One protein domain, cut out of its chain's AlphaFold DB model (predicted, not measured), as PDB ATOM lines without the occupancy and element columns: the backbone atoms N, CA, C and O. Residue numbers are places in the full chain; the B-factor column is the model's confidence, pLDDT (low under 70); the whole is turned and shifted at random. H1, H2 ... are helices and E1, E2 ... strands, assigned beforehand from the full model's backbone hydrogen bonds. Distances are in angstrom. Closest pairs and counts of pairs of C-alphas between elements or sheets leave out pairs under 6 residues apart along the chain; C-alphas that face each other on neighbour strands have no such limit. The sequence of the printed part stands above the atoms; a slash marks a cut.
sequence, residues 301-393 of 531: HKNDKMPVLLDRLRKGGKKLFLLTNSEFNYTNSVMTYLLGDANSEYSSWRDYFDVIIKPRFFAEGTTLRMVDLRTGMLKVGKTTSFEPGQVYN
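What this domain is: This is residues 301 to 393 of the 531 residues of the protein "5'nucleotidase" of Acanthamoeba castellanii str. Neff (UniProt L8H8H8). With little regular structure, two short parallel strands, E1 and E2, stand between H1 at one end and a long looping tail, residues 358 to 393, at the other; H2 runs along one side, and small H3 packs on H1 and H2. The printed part has 93 residues, of which the named elements, in the order H1 E1 H2 H3 E2, hold only 35; the class is mixed, helices and strands, and the whole is compact, with a radius of gyration of the C-alphas of 14.1 A and spans of 37 by 27 by 25 A.

How they stand to each other: H1, residues 305 to 315, only just touches H3, residues 349 to 352, with 3 pairs of C-alphas within 8 A, the closest Leu 310 and Tyr 352, 6.5 A. H2, residues 328 to 339, touches H3 with residues 335 to 339 alone; the closest C-alphas, Leu 339 and Trp 349, are 5.1 A apart. E1, residues 319 to 323, H2, H3 and E2, residues 355 to 357, form a strand-helix-strand unit, parallel neighbour strands with helices between, its crossover right-handed. N 357 and O 322 are 2.8 A apart, within hydrogen-bond range. In H1 and H2 every O i to N i+4 pair is within range; H3 is too short for one.

Where its parts are: H1 begins at C-alpha 305 (-39.707, -30.399, -15.918) and spans 15.3 A, E1 13.5 A, H2 15.4 A; E2 ends at C-alpha 357 (-44.378, -20.064, -36.005).

The domain as a whole: The printed part has no cut and no long link; pLDDT is under 70 at residues 323, 357 to 371 and 373 to 393.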
ATOM      1  N   HIS A 301     -37.082 -38.474 -25.758       81.12
ATOM      2  CA  HIS A 301     -37.191 -38.497 -24.304       81.12
ATOM      3  C   HIS A 301     -38.159 -37.413 -23.807       81.12
ATOM      4  O   HIS A 301     -38.033 -36.231 -24.149       81.12
ATOM      5  N   LYS A 302     -39.119 -37.821 -22.971       83.88
ATOM      6  CA  LYS A 302     -40.018 -36.914 -22.252       83.88
ATOM      7  C   LYS A 302     -39.272 -36.290 -21.066       83.88
ATOM      8  O   LYS A 302     -38.443 -36.944 -20.439       83.88
ATOM      9  N   ASN A 303     -39.529 -35.012 -20.797       83.25
ATOM     10  CA  ASN A 303     -38.898 -34.262 -19.709       83.25
ATOM     11  C   ASN A 303     -39.992 -33.592 -18.874       83.25
ATOM     12  O   ASN A 303     -40.530 -32.560 -19.272       83.25
ATOM     13  N   ASP A 304     -40.302 -34.159 -17.711       86.69
ATOM     14  CA  ASP A 304     -41.429 -33.723 -16.872       86.69
ATOM     15  C   ASP A 304     -41.241 -32.312 -16.287       86.69
ATOM     16  O   ASP A 304     -42.200 -31.646 -15.897       86.69
ATOM     17  N   LYS A 305     -40.006 -31.788 -16.299       85.81
ATOM     18  CA  LYS A 305     -39.707 -30.399 -15.918       85.81
ATOM     19  C   LYS A 305     -40.108 -29.386 -16.998       85.81
ATOM     20  O   LYS A 305     -40.312 -28.216 -16.676       85.81
ATOM     21  N   MET A 306     -40.226 -29.797 -18.267       88.62
ATOM     22  CA  MET A 306     -40.606 -28.911 -19.375       88.62
ATOM     23  C   MET A 306     -42.034 -28.347 -19.201       88.62
ATOM     24  O   MET A 306     -42.152 -27.120 -19.188       88.62
ATOM     25  N   PRO A 307     -43.095 -29.160 -18.990       89.69
ATOM     26  CA  PRO A 307     -44.438 -28.660 -18.670       89.69
ATOM     27  C   PRO A 307     -44.450 -27.656 -17.509       89.69
ATOM     28  O   PRO A 307     -45.024 -26.574 -17.628       89.69
ATOM     29  N   VAL A 308     -43.755 -27.987 -16.413       89.25
ATOM     30  CA  VAL A 308     -43.694 -27.170 -15.188       89.25
ATOM     31  C   VAL A 308     -43.022 -25.818 -15.442       89.25
ATOM     32  O   VAL A 308     -43.474 -24.799 -14.919       89.25
ATOM     33  N   LEU A 309     -41.959 -25.774 -16.251       88.94
ATOM     34  CA  LEU A 309     -41.306 -24.517 -16.622       88.94
ATOM     35  C   LEU A 309     -42.223 -23.629 -17.463       88.94
ATOM     36  O   LEU A 309     -42.317 -22.433 -17.190       88.94
ATOM     37  N   LEU A 310     -42.886 -24.192 -18.475       90.44
ATOM     38  CA  LEU A 310     -43.752 -23.416 -19.362       90.44
ATOM     39  C   LEU A 310     -44.961 -22.862 -18.603       90.44
ATOM     40  O   LEU A 310     -45.248 -21.669 -18.701       90.44
ATOM     41  N   ASP A 311     -45.597 -23.676 -17.762       90.44
ATOM     42  CA  ASP A 311     -46.696 -23.220 -16.914       90.44
ATOM     43  C   ASP A 311     -46.254 -22.128 -15.919       90.44
ATOM     44  O   ASP A 311     -46.877 -21.067 -15.829       90.44
ATOM     45  N   ARG A 312     -45.105 -22.313 -15.248       88.62
ATOM     46  CA  ARG A 312     -44.540 -21.309 -14.328       88.62
ATOM     47  C   ARG A 312     -44.200 -19.993 -15.031       88.62
ATOM     48  O   ARG A 312     -44.385 -18.932 -14.439       88.62
ATOM     49  N   LEU A 313     -43.720 -20.033 -16.276       86.94
ATOM     50  CA  LEU A 313     -43.470 -18.828 -17.071       86.94
ATOM     51  C   LEU A 313     -44.779 -18.096 -17.411       86.94
ATOM     52  O   LEU A 313     -44.841 -16.883 -17.205       86.94
ATOM     53  N   ARG A 314     -45.829 -18.815 -17.842       87.12
ATOM     54  CA  ARG A 314     -47.159 -18.233 -18.120       87.12
ATOM     55  C   ARG A 314     -47.779 -17.605 -16.878       87.12
ATOM     56  O   ARG A 314     -48.133 -16.428 -16.901       87.12
ATOM     57  N   LYS A 315     -47.837 -18.349 -15.768       87.06
ATOM     58  CA  LYS A 315     -48.349 -17.862 -14.471       87.06
ATOM     59  C   LYS A 315     -47.503 -16.711 -13.910       87.06
ATOM     60  O   LYS A 315     -48.026 -15.831 -13.237       87.06
ATOM     61  N   GLY A 316     -46.221 -16.646 -14.273       82.38
ATOM     62  CA  GLY A 316     -45.325 -15.510 -14.042       82.38
ATOM     63  C   GLY A 316     -45.490 -14.316 -14.995       82.38
ATOM     64  O   GLY A 316     -44.601 -13.464 -15.048       82.38
ATOM     65  N   GLY A 317     -46.571 -14.260 -15.780       79.94
ATOM     66  CA  GLY A 317     -46.890 -13.156 -16.691       79.94
ATOM     67  C   GLY A 317     -46.030 -13.090 -17.956       79.94
ATOM     68  O   GLY A 317     -46.050 -12.072 -18.652       79.94
ATOM     69  N   LYS A 318     -45.252 -14.136 -18.266       80.38
ATOM     70  CA  LYS A 318     -44.419 -14.194 -19.475       80.38
ATOM     71  C   LYS A 318     -45.204 -14.827 -20.619       80.38
ATOM     72  O   LYS A 318     -45.826 -15.870 -20.446       80.38
ATOM     73  N   LYS A 319     -45.127 -14.216 -21.800       76.44
ATOM     74  CA  LYS A 319     -45.716 -14.758 -23.027       76.44
ATOM     75  C   LYS A 319     -44.785 -15.788 -23.654       76.44
ATOM     76  O   LYS A 319     -43.569 -15.591 -23.679       76.44
ATOM     77  N   LEU A 320     -45.344 -16.877 -24.159       82.69
ATOM     78  CA  LEU A 320     -44.605 -18.011 -24.708       82.69
ATOM     79  C   LEU A 320     -44.868 -18.180 -26.196       82.69
ATOM     80  O   LEU A 320     -45.968 -17.923 -26.681       82.69
ATOM     81  N   PHE A 321     -43.864 -18.657 -26.926       78.31
ATOM     82  CA  PHE A 321     -44.044 -19.020 -28.326       78.31
ATOM     83  C   PHE A 321     -43.121 -20.145 -28.784       78.31
ATOM     84  O   PHE A 321     -42.033 -20.338 -28.241       78.31
ATOM     85  N   LEU A 322     -43.571 -20.885 -29.794       79.19
ATOM     86  CA  LEU A 322     -42.828 -21.984 -30.403       79.19
ATOM     87  C   LEU A 322     -42.340 -21.578 -31.796       79.19
ATOM     88  O   LEU A 322     -43.124 -21.122 -32.626       79.19
ATOM     89  N   LEU A 323     -41.052 -21.784 -32.061       67.56
ATOM     90  CA  LEU A 323     -40.439 -21.719 -33.385       67.56
ATOM     91  C   LEU A 323     -40.029 -23.136 -33.792       67.56
ATOM     92  O   LEU A 323     -39.288 -23.793 -33.064       67.56
ATOM     93  N   THR A 324     -40.479 -23.614 -34.950       70.25
ATOM     94  CA  THR A 324     -40.040 -24.917 -35.471       70.25
ATOM     95  C   THR A 324     -39.995 -24.938 -36.991       70.25
ATOM     96  O   THR A 324     -40.925 -24.493 -37.652       70.25
ATOM     97  N   ASN A 325     -38.924 -25.479 -37.571       70.00
ATOM     98  CA  ASN A 325     -38.834 -25.660 -39.023       70.00
ATOM     99  C   ASN A 325     -39.696 -26.840 -39.514       70.00
ATOM    100  O   ASN A 325     -39.964 -26.966 -40.711       70.00
ATOM    101  N   SER A 326     -40.145 -27.694 -38.589       73.44
ATOM    102  CA  SER A 326     -40.942 -28.884 -38.875       73.44
ATOM    103  C   SER A 326     -42.346 -28.566 -39.382       73.44
ATOM    104  O   SER A 326     -42.890 -27.473 -39.236       73.44
ATOM    105  N   GLU A 327     -42.964 -29.565 -40.002       75.75
ATOM    106  CA  GLU A 327     -44.345 -29.488 -40.467       75.75
ATOM    107  C   GLU A 327     -45.337 -29.544 -39.305       75.75
ATOM    108  O   GLU A 327     -45.020 -30.092 -38.245       75.75
ATOM    109  N   PHE A 328     -46.548 -29.010 -39.497       80.00
ATOM    110  CA  PHE A 328     -47.543 -28.966 -38.424       80.00
ATOM    111  C   PHE A 328     -47.919 -30.368 -37.934       80.00
ATOM    112  O   PHE A 328     -47.928 -30.582 -36.729       80.00
ATOM    113  N   ASN A 329     -48.141 -31.333 -38.834       81.69
ATOM    114  CA  ASN A 329     -48.524 -32.699 -38.457       81.69
ATOM    115  C   ASN A 329     -47.459 -33.360 -37.567       81.69
ATOM    116  O   ASN A 329     -47.771 -33.839 -36.480       81.69
ATOM    117  N   TYR A 330     -46.190 -33.297 -37.979       82.44
ATOM    118  CA  TYR A 330     -45.065 -33.814 -37.196       82.44
ATOM    119  C   TYR A 330     -44.913 -33.089 -35.850       82.44
ATOM    120  O   TYR A 330     -44.810 -33.726 -34.802       82.44
ATOM    121  N   THR A 331     -44.974 -31.752 -35.866       83.94
ATOM    122  CA  THR A 331     -44.929 -30.919 -34.653       83.94
ATOM    123  C   THR A 331     -46.056 -31.289 -33.695       83.94
ATOM    124  O   THR A 331     -45.822 -31.419 -32.499       83.94
ATOM    125  N   ASN A 332     -47.269 -31.500 -34.207       87.12
ATOM    126  CA  ASN A 332     -48.433 -31.844 -33.411       87.12
ATOM    127  C   ASN A 332     -48.271 -33.214 -32.742       87.12
ATOM    128  O   ASN A 332     -48.519 -33.311 -31.545       87.12
ATOM    129  N   SER A 333     -47.797 -34.240 -33.458       87.31
ATOM    130  CA  SER A 333     -47.516 -35.557 -32.866       87.31
ATOM    131  C   SER A 333     -46.464 -35.470 -31.753       87.31
ATOM    132  O   SER A 333     -46.700 -35.936 -30.638       87.31
ATOM    133  N   VAL A 334     -45.333 -34.804 -32.015       88.00
ATOM    134  CA  VAL A 334     -44.234 -34.659 -31.042       88.00
ATOM    135  C   VAL A 334     -44.660 -33.842 -29.817       88.00
ATOM    136  O   VAL A 334     -44.403 -34.242 -28.683       88.00
ATOM    137  N   MET A 335     -45.329 -32.705 -30.015       88.62
ATOM    138  CA  MET A 335     -45.739 -31.830 -28.914       88.62
ATOM    139  C   MET A 335     -46.917 -32.400 -28.112       88.62
ATOM    140  O   MET A 335     -46.974 -32.175 -26.905       88.62
ATOM    141  N   THR A 336     -47.804 -33.188 -28.732       89.69
ATOM    142  CA  THR A 336     -48.851 -33.935 -28.012       89.69
ATOM    143  C   THR A 336     -48.228 -34.991 -27.101       89.69
ATOM    144  O   THR A 336     -48.560 -35.035 -25.924       89.69
ATOM    145  N   TYR A 337     -47.249 -35.765 -27.578       89.44
ATOM    146  CA  TYR A 337     -46.528 -36.725 -26.731       89.44
ATOM    147  C   TYR A 337     -45.803 -36.053 -25.540       89.44
ATOM    148  O   TYR A 337     -45.832 -36.557 -24.409       89.44
ATOM    149  N   LEU A 338     -45.181 -34.890 -25.774       88.69
ATOM    150  CA  LEU A 338     -44.438 -34.151 -24.747       88.69
ATOM    151  C   LEU A 338     -45.336 -33.459 -23.708       88.69
ATOM    152  O   LEU A 338     -45.032 -33.534 -22.519       88.69
ATOM    153  N   LEU A 339     -46.402 -32.775 -24.141       89.44
ATOM    154  CA  LEU A 339     -47.186 -31.852 -23.303       89.44
ATOM    155  C   LEU A 339     -48.692 -32.159 -23.228       89.44
ATOM    156  O   LEU A 339     -49.370 -31.532 -22.421       89.44
ATOM    157  N   GLY A 340     -49.226 -33.057 -24.062       85.75
ATOM    158  CA  GLY A 340     -50.674 -33.261 -24.236       85.75
ATOM    159  C   GLY A 340     -51.407 -33.564 -22.933       85.75
ATOM    160  O   GLY A 340     -52.361 -32.871 -22.603       85.75
ATOM    161  N   ASP A 341     -50.889 -34.518 -22.160       84.56
ATOM    162  CA  ASP A 341     -51.475 -34.955 -20.883       84.56
ATOM    163  C   ASP A 341     -50.770 -34.336 -19.656       84.56
ATOM    164  O   ASP A 341     -50.869 -34.850 -18.544       84.56
ATOM    165  N   ALA A 342     -49.970 -33.279 -19.849       83.25
ATOM    166  CA  ALA A 342     -49.011 -32.819 -18.838       83.25
ATOM    167  C   ALA A 342     -49.540 -31.748 -17.861       83.25
ATOM    168  O   ALA A 342     -48.876 -31.454 -16.866       83.25
ATOM    169  N   ASN A 343     -50.706 -31.156 -18.127       82.44
ATOM    170  CA  ASN A 343     -51.438 -30.301 -17.187       82.44
ATOM    171  C   ASN A 343     -52.940 -30.394 -17.484       82.44
ATOM    172  O   ASN A 343     -53.362 -30.110 -18.602       82.44
ATOM    173  N   SER A 344     -53.746 -30.736 -16.477       82.81
ATOM    174  CA  SER A 344     -55.206 -30.838 -16.579       82.81
ATOM    175  C   SER A 344     -55.920 -29.497 -16.796       82.81
ATOM    176  O   SER A 344     -57.088 -29.492 -17.176       82.81
ATOM    177  N   GLU A 345     -55.246 -28.363 -16.584       85.69
ATOM    178  CA  GLU A 345     -55.772 -27.030 -16.917       85.69
ATOM    179  C   GLU A 345     -55.720 -26.716 -18.428       85.69
ATOM    180  O   GLU A 345     -56.325 -25.735 -18.865       85.69
ATOM    181  N   TYR A 346     -55.000 -27.512 -19.229       87.12
ATOM    182  CA  TYR A 346     -54.824 -27.293 -20.665       87.12
ATOM    183  C   TYR A 346     -55.511 -28.391 -21.488       87.12
ATOM    184  O   TYR A 346     -55.431 -29.577 -21.185       87.12
ATOM    185  N   SER A 347     -56.193 -27.982 -22.558       84.00
ATOM    186  CA  SER A 347     -56.939 -28.856 -23.471       84.00
ATOM    187  C   SER A 347     -56.067 -29.447 -24.581       84.00
ATOM    188  O   SER A 347     -56.385 -30.490 -25.150       84.00
ATOM    189  N   SER A 348     -54.964 -28.775 -24.921       88.88
ATOM    190  CA  SER A 348     -53.915 -29.321 -25.779       88.88
ATOM    191  C   SER A 348     -52.570 -28.643 -25.523       88.88
ATOM    192  O   SER A 348     -52.507 -27.537 -24.987       88.88
ATOM    193  N   TRP A 349     -51.486 -29.248 -26.016       90.81
ATOM    194  CA  TRP A 349     -50.123 -28.700 -25.939       90.81
ATOM    195  C   TRP A 349     -49.983 -27.249 -26.439       90.81
ATOM    196  O   TRP A 349     -49.038 -26.555 -26.065       90.81
ATOM    197  N   ARG A 350     -50.902 -26.789 -27.298       89.25
ATOM    198  CA  ARG A 350     -50.910 -25.433 -27.866       89.25
ATOM    199  C   ARG A 350     -51.237 -24.368 -26.823       89.25
ATOM    200  O   ARG A 350     -50.767 -23.250 -26.967       89.25
ATOM    201  N   ASP A 351     -51.958 -24.715 -25.760       88.88
ATOM    202  CA  ASP A 351     -52.435 -23.764 -24.745       88.88
ATOM    203  C   ASP A 351     -51.279 -23.229 -23.868       88.88
ATOM    204  O   ASP A 351     -51.389 -22.177 -23.232       88.88
ATOM    205  N   TYR A 352     -50.123 -23.906 -23.914       86.88
ATOM    206  CA  TYR A 352     -48.847 -23.425 -23.384       86.88
ATOM    207  C   TYR A 352     -48.233 -22.268 -24.201       86.88
ATOM    208  O   TYR A 352     -47.303 -21.626 -23.716       86.88
ATOM    209  N   PHE A 353     -48.689 -21.985 -25.425       87.00
ATOM    210  CA  PHE A 353     -48.050 -21.029 -26.336       87.00
ATOM    211  C   PHE A 353     -49.037 -19.974 -26.839       87.00
ATOM    212  O   PHE A 353     -50.074 -20.285 -27.413       87.00
ATOM    213  N   ASP A 354     -48.678 -18.699 -26.701       79.12
ATOM    214  CA  ASP A 354     -49.486 -17.592 -27.219       79.12
ATOM    215  C   ASP A 354     -49.343 -17.449 -28.746       79.12
ATOM    216  O   ASP A 354     -50.245 -16.945 -29.414       79.12
ATOM    217  N   VAL A 355     -48.206 -17.892 -29.304       73.50
ATOM    218  CA  VAL A 355     -47.882 -17.846 -30.741       73.50
ATOM    219  C   VAL A 355     -47.093 -19.102 -31.155       73.50
ATOM    220  O   VAL A 355     -46.217 -19.563 -30.426       73.50
ATOM    221  N   ILE A 356     -47.353 -19.655 -32.343       77.06
ATOM    222  CA  ILE A 356     -46.605 -20.793 -32.913       77.06
ATOM    223  C   ILE A 356     -46.189 -20.407 -34.339       77.06
ATOM    224  O   ILE A 356     -47.008 -19.918 -35.101       77.06
ATOM    225  N   ILE A 357     -44.924 -20.563 -34.727       62.84
ATOM    226  CA  ILE A 357     -44.378 -20.064 -36.005       62.84
ATOM    227  C   ILE A 357     -43.578 -21.181 -36.694       62.84
ATOM    228  O   ILE A 357     -42.724 -21.802 -36.058       62.84
ATOM    229  N   LYS A 358     -43.820 -21.396 -38.001       58.62
ATOM    230  CA  LYS A 358     -43.032 -22.295 -38.870       58.62
ATOM    231  C   LYS A 358     -42.166 -21.462 -39.816       58.62
ATOM    232  O   LYS A 358     -42.689 -20.986 -40.829       58.62
ATOM    233  N   PRO A 359     -40.870 -21.246 -39.537       47.88
ATOM    234  CA  PRO A 359     -40.146 -20.222 -40.253       47.88
ATOM    235  C   PRO A 359     -39.130 -20.805 -41.246       47.88
ATOM    236  O   PRO A 359     -38.094 -21.338 -40.864       47.88
ATOM    237  N   ARG A 360     -39.306 -20.503 -42.536       38.81
ATOM    238  CA  ARG A 360     -38.162 -20.217 -43.421       38.81
ATOM    239  C   ARG A 360     -37.565 -18.862 -42.996       38.81
ATOM    240  O   ARG A 360     -37.634 -17.895 -43.742       38.81
ATOM    241  N   PHE A 361     -37.098 -18.749 -41.743       40.34
ATOM    242  CA  PHE A 361     -36.591 -17.480 -41.197       40.34
ATOM    243  C   PHE A 361     -35.320 -17.096 -41.960       40.34
ATOM    244  O   PHE A 361     -35.283 -16.111 -42.688       40.34
ATOM    245  N   PHE A 362     -34.301 -17.946 -41.814       41.22
ATOM    246  CA  PHE A 362     -32.902 -17.541 -41.881       41.22
ATOM    247  C   PHE A 362     -32.299 -17.497 -43.292       41.22
ATOM    248  O   PHE A 362     -31.143 -17.114 -43.416       41.22
ATOM    249  N   ALA A 363     -33.056 -17.850 -44.332       34.44
ATOM    250  CA  ALA A 363     -32.641 -17.760 -45.730       34.44
ATOM    251  C   ALA A 363     -33.663 -16.903 -46.485       34.44
ATOM    252  O   ALA A 363     -34.800 -17.337 -46.641       34.44
ATOM    253  N   GLU A 364     -33.238 -15.694 -46.870       35.00
ATOM    254  CA  GLU A 364     -34.002 -14.620 -47.532       35.00
ATOM    255  C   GLU A 364     -35.419 -14.356 -46.984       35.00
ATOM    256  O   GLU A 364     -36.352 -15.145 -47.126       35.00
ATOM    257  N   GLY A 365     -35.618 -13.173 -46.392       38.34
ATOM    258  CA  GLY A 365     -36.883 -12.786 -45.762       38.34
ATOM    259  C   GLY A 365     -38.089 -12.806 -46.708       38.34
ATOM    260  O   GLY A 365     -38.435 -11.790 -47.311       38.34
ATOM    261  N   THR A 366     -38.780 -13.943 -46.779       41.50
ATOM    262  CA  THR A 366     -40.078 -14.057 -47.455       41.50
ATOM    263  C   THR A 366     -41.150 -13.249 -46.717       41.50
ATOM    264  O   THR A 366     -41.034 -12.937 -45.529       41.50
ATOM    265  N   THR A 367     -42.204 -12.847 -47.431       43.16
ATOM    266  CA  THR A 367     -43.297 -12.062 -46.841       43.16
ATOM    267  C   THR A 367     -43.989 -12.860 -45.736       43.16
ATOM    268  O   THR A 367     -44.359 -14.007 -45.956       43.16
ATOM    269  N   LEU A 368     -44.224 -12.240 -44.573       45.03
ATOM    270  CA  LEU A 368     -44.896 -12.887 -43.443       45.03
ATOM    271  C   LEU A 368     -46.306 -13.355 -43.845       45.03
ATOM    272  O   LEU A 368     -47.211 -12.532 -44.003       45.03
ATOM    273  N   ARG A 369     -46.507 -14.668 -44.014       52.50
ATOM    274  CA  ARG A 369     -47.799 -15.272 -44.401       52.50
ATOM    275  C   ARG A 369     -48.348 -16.168 -43.298       52.50
ATOM    276  O   ARG A 369     -47.583 -16.885 -42.661       52.50
ATOM    277  N   MET A 370     -49.665 -16.131 -43.114       57.03
ATOM    278  CA  MET A 370     -50.410 -16.973 -42.173       57.03
ATOM    279  C   MET A 370     -50.654 -18.379 -42.761       57.03
ATOM    280  O   MET A 370     -50.838 -18.511 -43.969       57.03
ATOM    281  N   VAL A 371     -50.699 -19.421 -41.930       66.25
ATOM    282  CA  VAL A 371     -51.084 -20.797 -42.312       66.25
ATOM    283  C   VAL A 371     -52.577 -21.031 -42.037       66.25
ATOM    284  O   VAL A 371     -53.121 -20.537 -41.052       66.25
ATOM    285  N   ASP A 372     -53.263 -21.776 -42.901       70.12
ATOM    286  CA  ASP A 372     -54.605 -22.306 -42.644       70.12
ATOM    287  C   ASP A 372     -54.527 -23.591 -41.803       70.12
ATOM    288  O   ASP A 372     -54.008 -24.615 -42.242       70.12
ATOM    289  N   LEU A 373     -55.082 -23.536 -40.590       64.31
ATOM    290  CA  LEU A 373     -55.070 -24.625 -39.611       64.31
ATOM    291  C   LEU A 373     -55.864 -25.868 -40.049       64.31
ATOM    292  O   LEU A 373     -55.660 -26.935 -39.476       64.31
ATOM    293  N   ARG A 374     -56.763 -25.756 -41.039       61.84
ATOM    294  CA  ARG A 374     -57.541 -26.895 -41.556       61.84
ATOM    295  C   ARG A 374     -56.825 -27.652 -42.678       61.84
ATOM    296  O   ARG A 374     -57.114 -28.823 -42.891       61.84
ATOM    297  N   THR A 375     -55.932 -26.988 -43.414       60.62
ATOM    298  CA  THR A 375     -55.302 -27.537 -44.632       60.62
ATOM    299  C   THR A 375     -53.776 -27.602 -44.573       60.62
ATOM    300  O   THR A 375     -53.168 -28.248 -45.417       60.62
ATOM    301  N   GLY A 376     -53.137 -26.926 -43.612       59.47
ATOM    302  CA  GLY A 376     -51.678 -26.806 -43.510       59.47
ATOM    303  C   GLY A 376     -51.042 -25.840 -44.523       59.47
ATOM    304  O   GLY A 376     -49.828 -25.635 -44.490       59.47
ATOM    305  N   MET A 377     -51.837 -25.223 -45.402       63.41
ATOM    306  CA  MET A 377     -51.362 -24.403 -46.523       63.41
ATOM    307  C   MET A 377     -51.210 -22.918 -46.162       63.41
ATOM    308  O   MET A 377     -51.850 -22.404 -45.246       63.41
ATOM    309  N   LEU A 378     -50.365 -22.189 -46.899       57.00
ATOM    310  CA  LEU A 378     -50.149 -20.750 -46.692       57.00
ATOM    311  C   LEU A 378     -51.295 -19.918 -47.290       57.00
ATOM    312  O   LEU A 378     -51.545 -19.979 -48.493       57.00
ATOM    313  N   LYS A 379     -51.930 -19.073 -46.471       62.25
ATOM    314  CA  LYS A 379     -52.913 -18.074 -46.911       62.25
ATOM    315  C   LYS A 379     -52.239 -17.005 -47.781       62.25
ATOM    316  O   LYS A 379     -51.110 -16.581 -47.521       62.25
ATOM    317  N   VAL A 380     -52.950 -16.542 -48.808       50.53
ATOM    318  CA  VAL A 380     -52.468 -15.506 -49.733       50.53
ATOM    319  C   VAL A 380     -52.648 -14.124 -49.099       50.53
ATOM    320  O   VAL A 380     -53.761 -13.624 -48.994       50.53
ATOM    321  N   GLY A 381     -51.546 -13.502 -48.673       48.84
ATOM    322  CA  GLY A 381     -51.544 -12.143 -48.127       48.84
ATOM    323  C   GLY A 381     -50.266 -11.817 -47.351       48.84
ATOM    324  O   GLY A 381     -49.560 -12.720 -46.900       48.84
ATOM    325  N   LYS A 382     -49.965 -10.522 -47.196       40.69
ATOM    326  CA  LYS A 382     -48.895 -10.024 -46.318       40.69
ATOM    327  C   LYS A 382     -49.492  -9.705 -44.950       40.69
ATOM    328  O   LYS A 382     -50.356  -8.842 -44.843       40.69
ATOM    329  N   THR A 383     -49.002 -10.372 -43.915       44.97
ATOM    330  CA  THR A 383     -49.459 -10.188 -42.534       44.97
ATOM    331  C   THR A 383     -48.695  -9.038 -41.874       44.97
ATOM    332  O   THR A 383     -47.475  -8.945 -42.017       44.97
ATOM    333  N   THR A 384     -49.397  -8.171 -41.144       37.91
ATOM    334  CA  THR A 384     -48.829  -7.013 -40.424       37.91
ATOM    335  C   THR A 384     -48.957  -7.099 -38.897       37.91
ATOM    336  O   THR A 384     -48.346  -6.293 -38.199       37.91
ATOM    337  N   SER A 385     -49.699  -8.077 -38.368       38.53
ATOM    338  CA  SER A 385     -49.941  -8.298 -36.934       38.53
ATOM    339  C   SER A 385     -50.022  -9.795 -36.596       38.53
ATOM    340  O   SER A 385     -50.278 -10.626 -37.467       38.53
ATOM    341  N   PHE A 386     -49.790 -10.143 -35.327       43.44
ATOM    342  CA  PHE A 386     -49.880 -11.516 -34.815       43.44
ATOM    343  C   PHE A 386     -51.157 -11.702 -33.988       43.44
ATOM    344  O   PHE A 386     -51.429 -10.897 -33.096       43.44
ATOM    345  N   GLU A 387     -51.900 -12.774 -34.251       48.44
ATOM    346  CA  GLU A 387     -53.126 -13.148 -33.537       48.44
ATOM    347  C   GLU A 387     -52.917 -14.441 -32.725       48.44
ATOM    348  O   GLU A 387     -52.244 -15.357 -33.214       48.44
ATOM    349  N   PRO A 388     -53.486 -14.555 -31.506       38.84
ATOM    350  CA  PRO A 388     -53.409 -15.779 -30.712       38.84
ATOM    351  C   PRO A 388     -53.942 -17.004 -31.469       38.84
ATOM    352  O   PRO A 388     -55.003 -16.955 -32.091       38.84
ATOM    353  N   GLY A 389     -53.203 -18.114 -31.411       50.25
ATOM    354  CA  GLY A 389     -53.583 -19.381 -32.047       50.25
ATOM    355  C   GLY A 389     -53.336 -19.490 -33.563       50.25
ATOM    356  O   GLY A 389     -53.631 -20.538 -34.133       50.25
ATOM    357  N   GLN A 390     -52.786 -18.464 -34.226       56.53
ATOM    358  CA  GLN A 390     -52.414 -18.502 -35.654       56.53
ATOM    359  C   GLN A 390     -50.918 -18.817 -35.873       56.53
ATOM    360  O   GLN A 390     -50.104 -18.680 -34.957       56.53
ATOM    361  N   VAL A 391     -50.549 -19.230 -37.098       48.12
ATOM    362  CA  VAL A 391     -49.180 -19.670 -37.464       48.12
ATOM    363  C   VAL A 391     -48.599 -18.887 -38.650       48.12
ATOM    364  O   VAL A 391     -49.326 -18.629 -39.605       48.12
ATOM    365  N   TYR A 392     -47.302 -18.525 -38.608       48.06
ATOM    366  CA  TYR A 392     -46.639 -17.593 -39.559       48.06
ATOM    367  C   TYR A 392     -45.205 -18.007 -40.005       48.06
ATOM    368  O   TYR A 392     -44.701 -19.018 -39.518       48.06
ATOM    369  N   ASN A 393     -44.542 -17.245 -40.913       41.22
ATOM    370  CA  ASN A 393     -43.276 -17.618 -41.609       41.22
ATOM    371  C   ASN A 393     -42.362 -16.415 -42.084       41.22
ATOM    372  O   ASN A 393     -42.875 -15.580 -42.823       41.22
TER     373      ASN A 393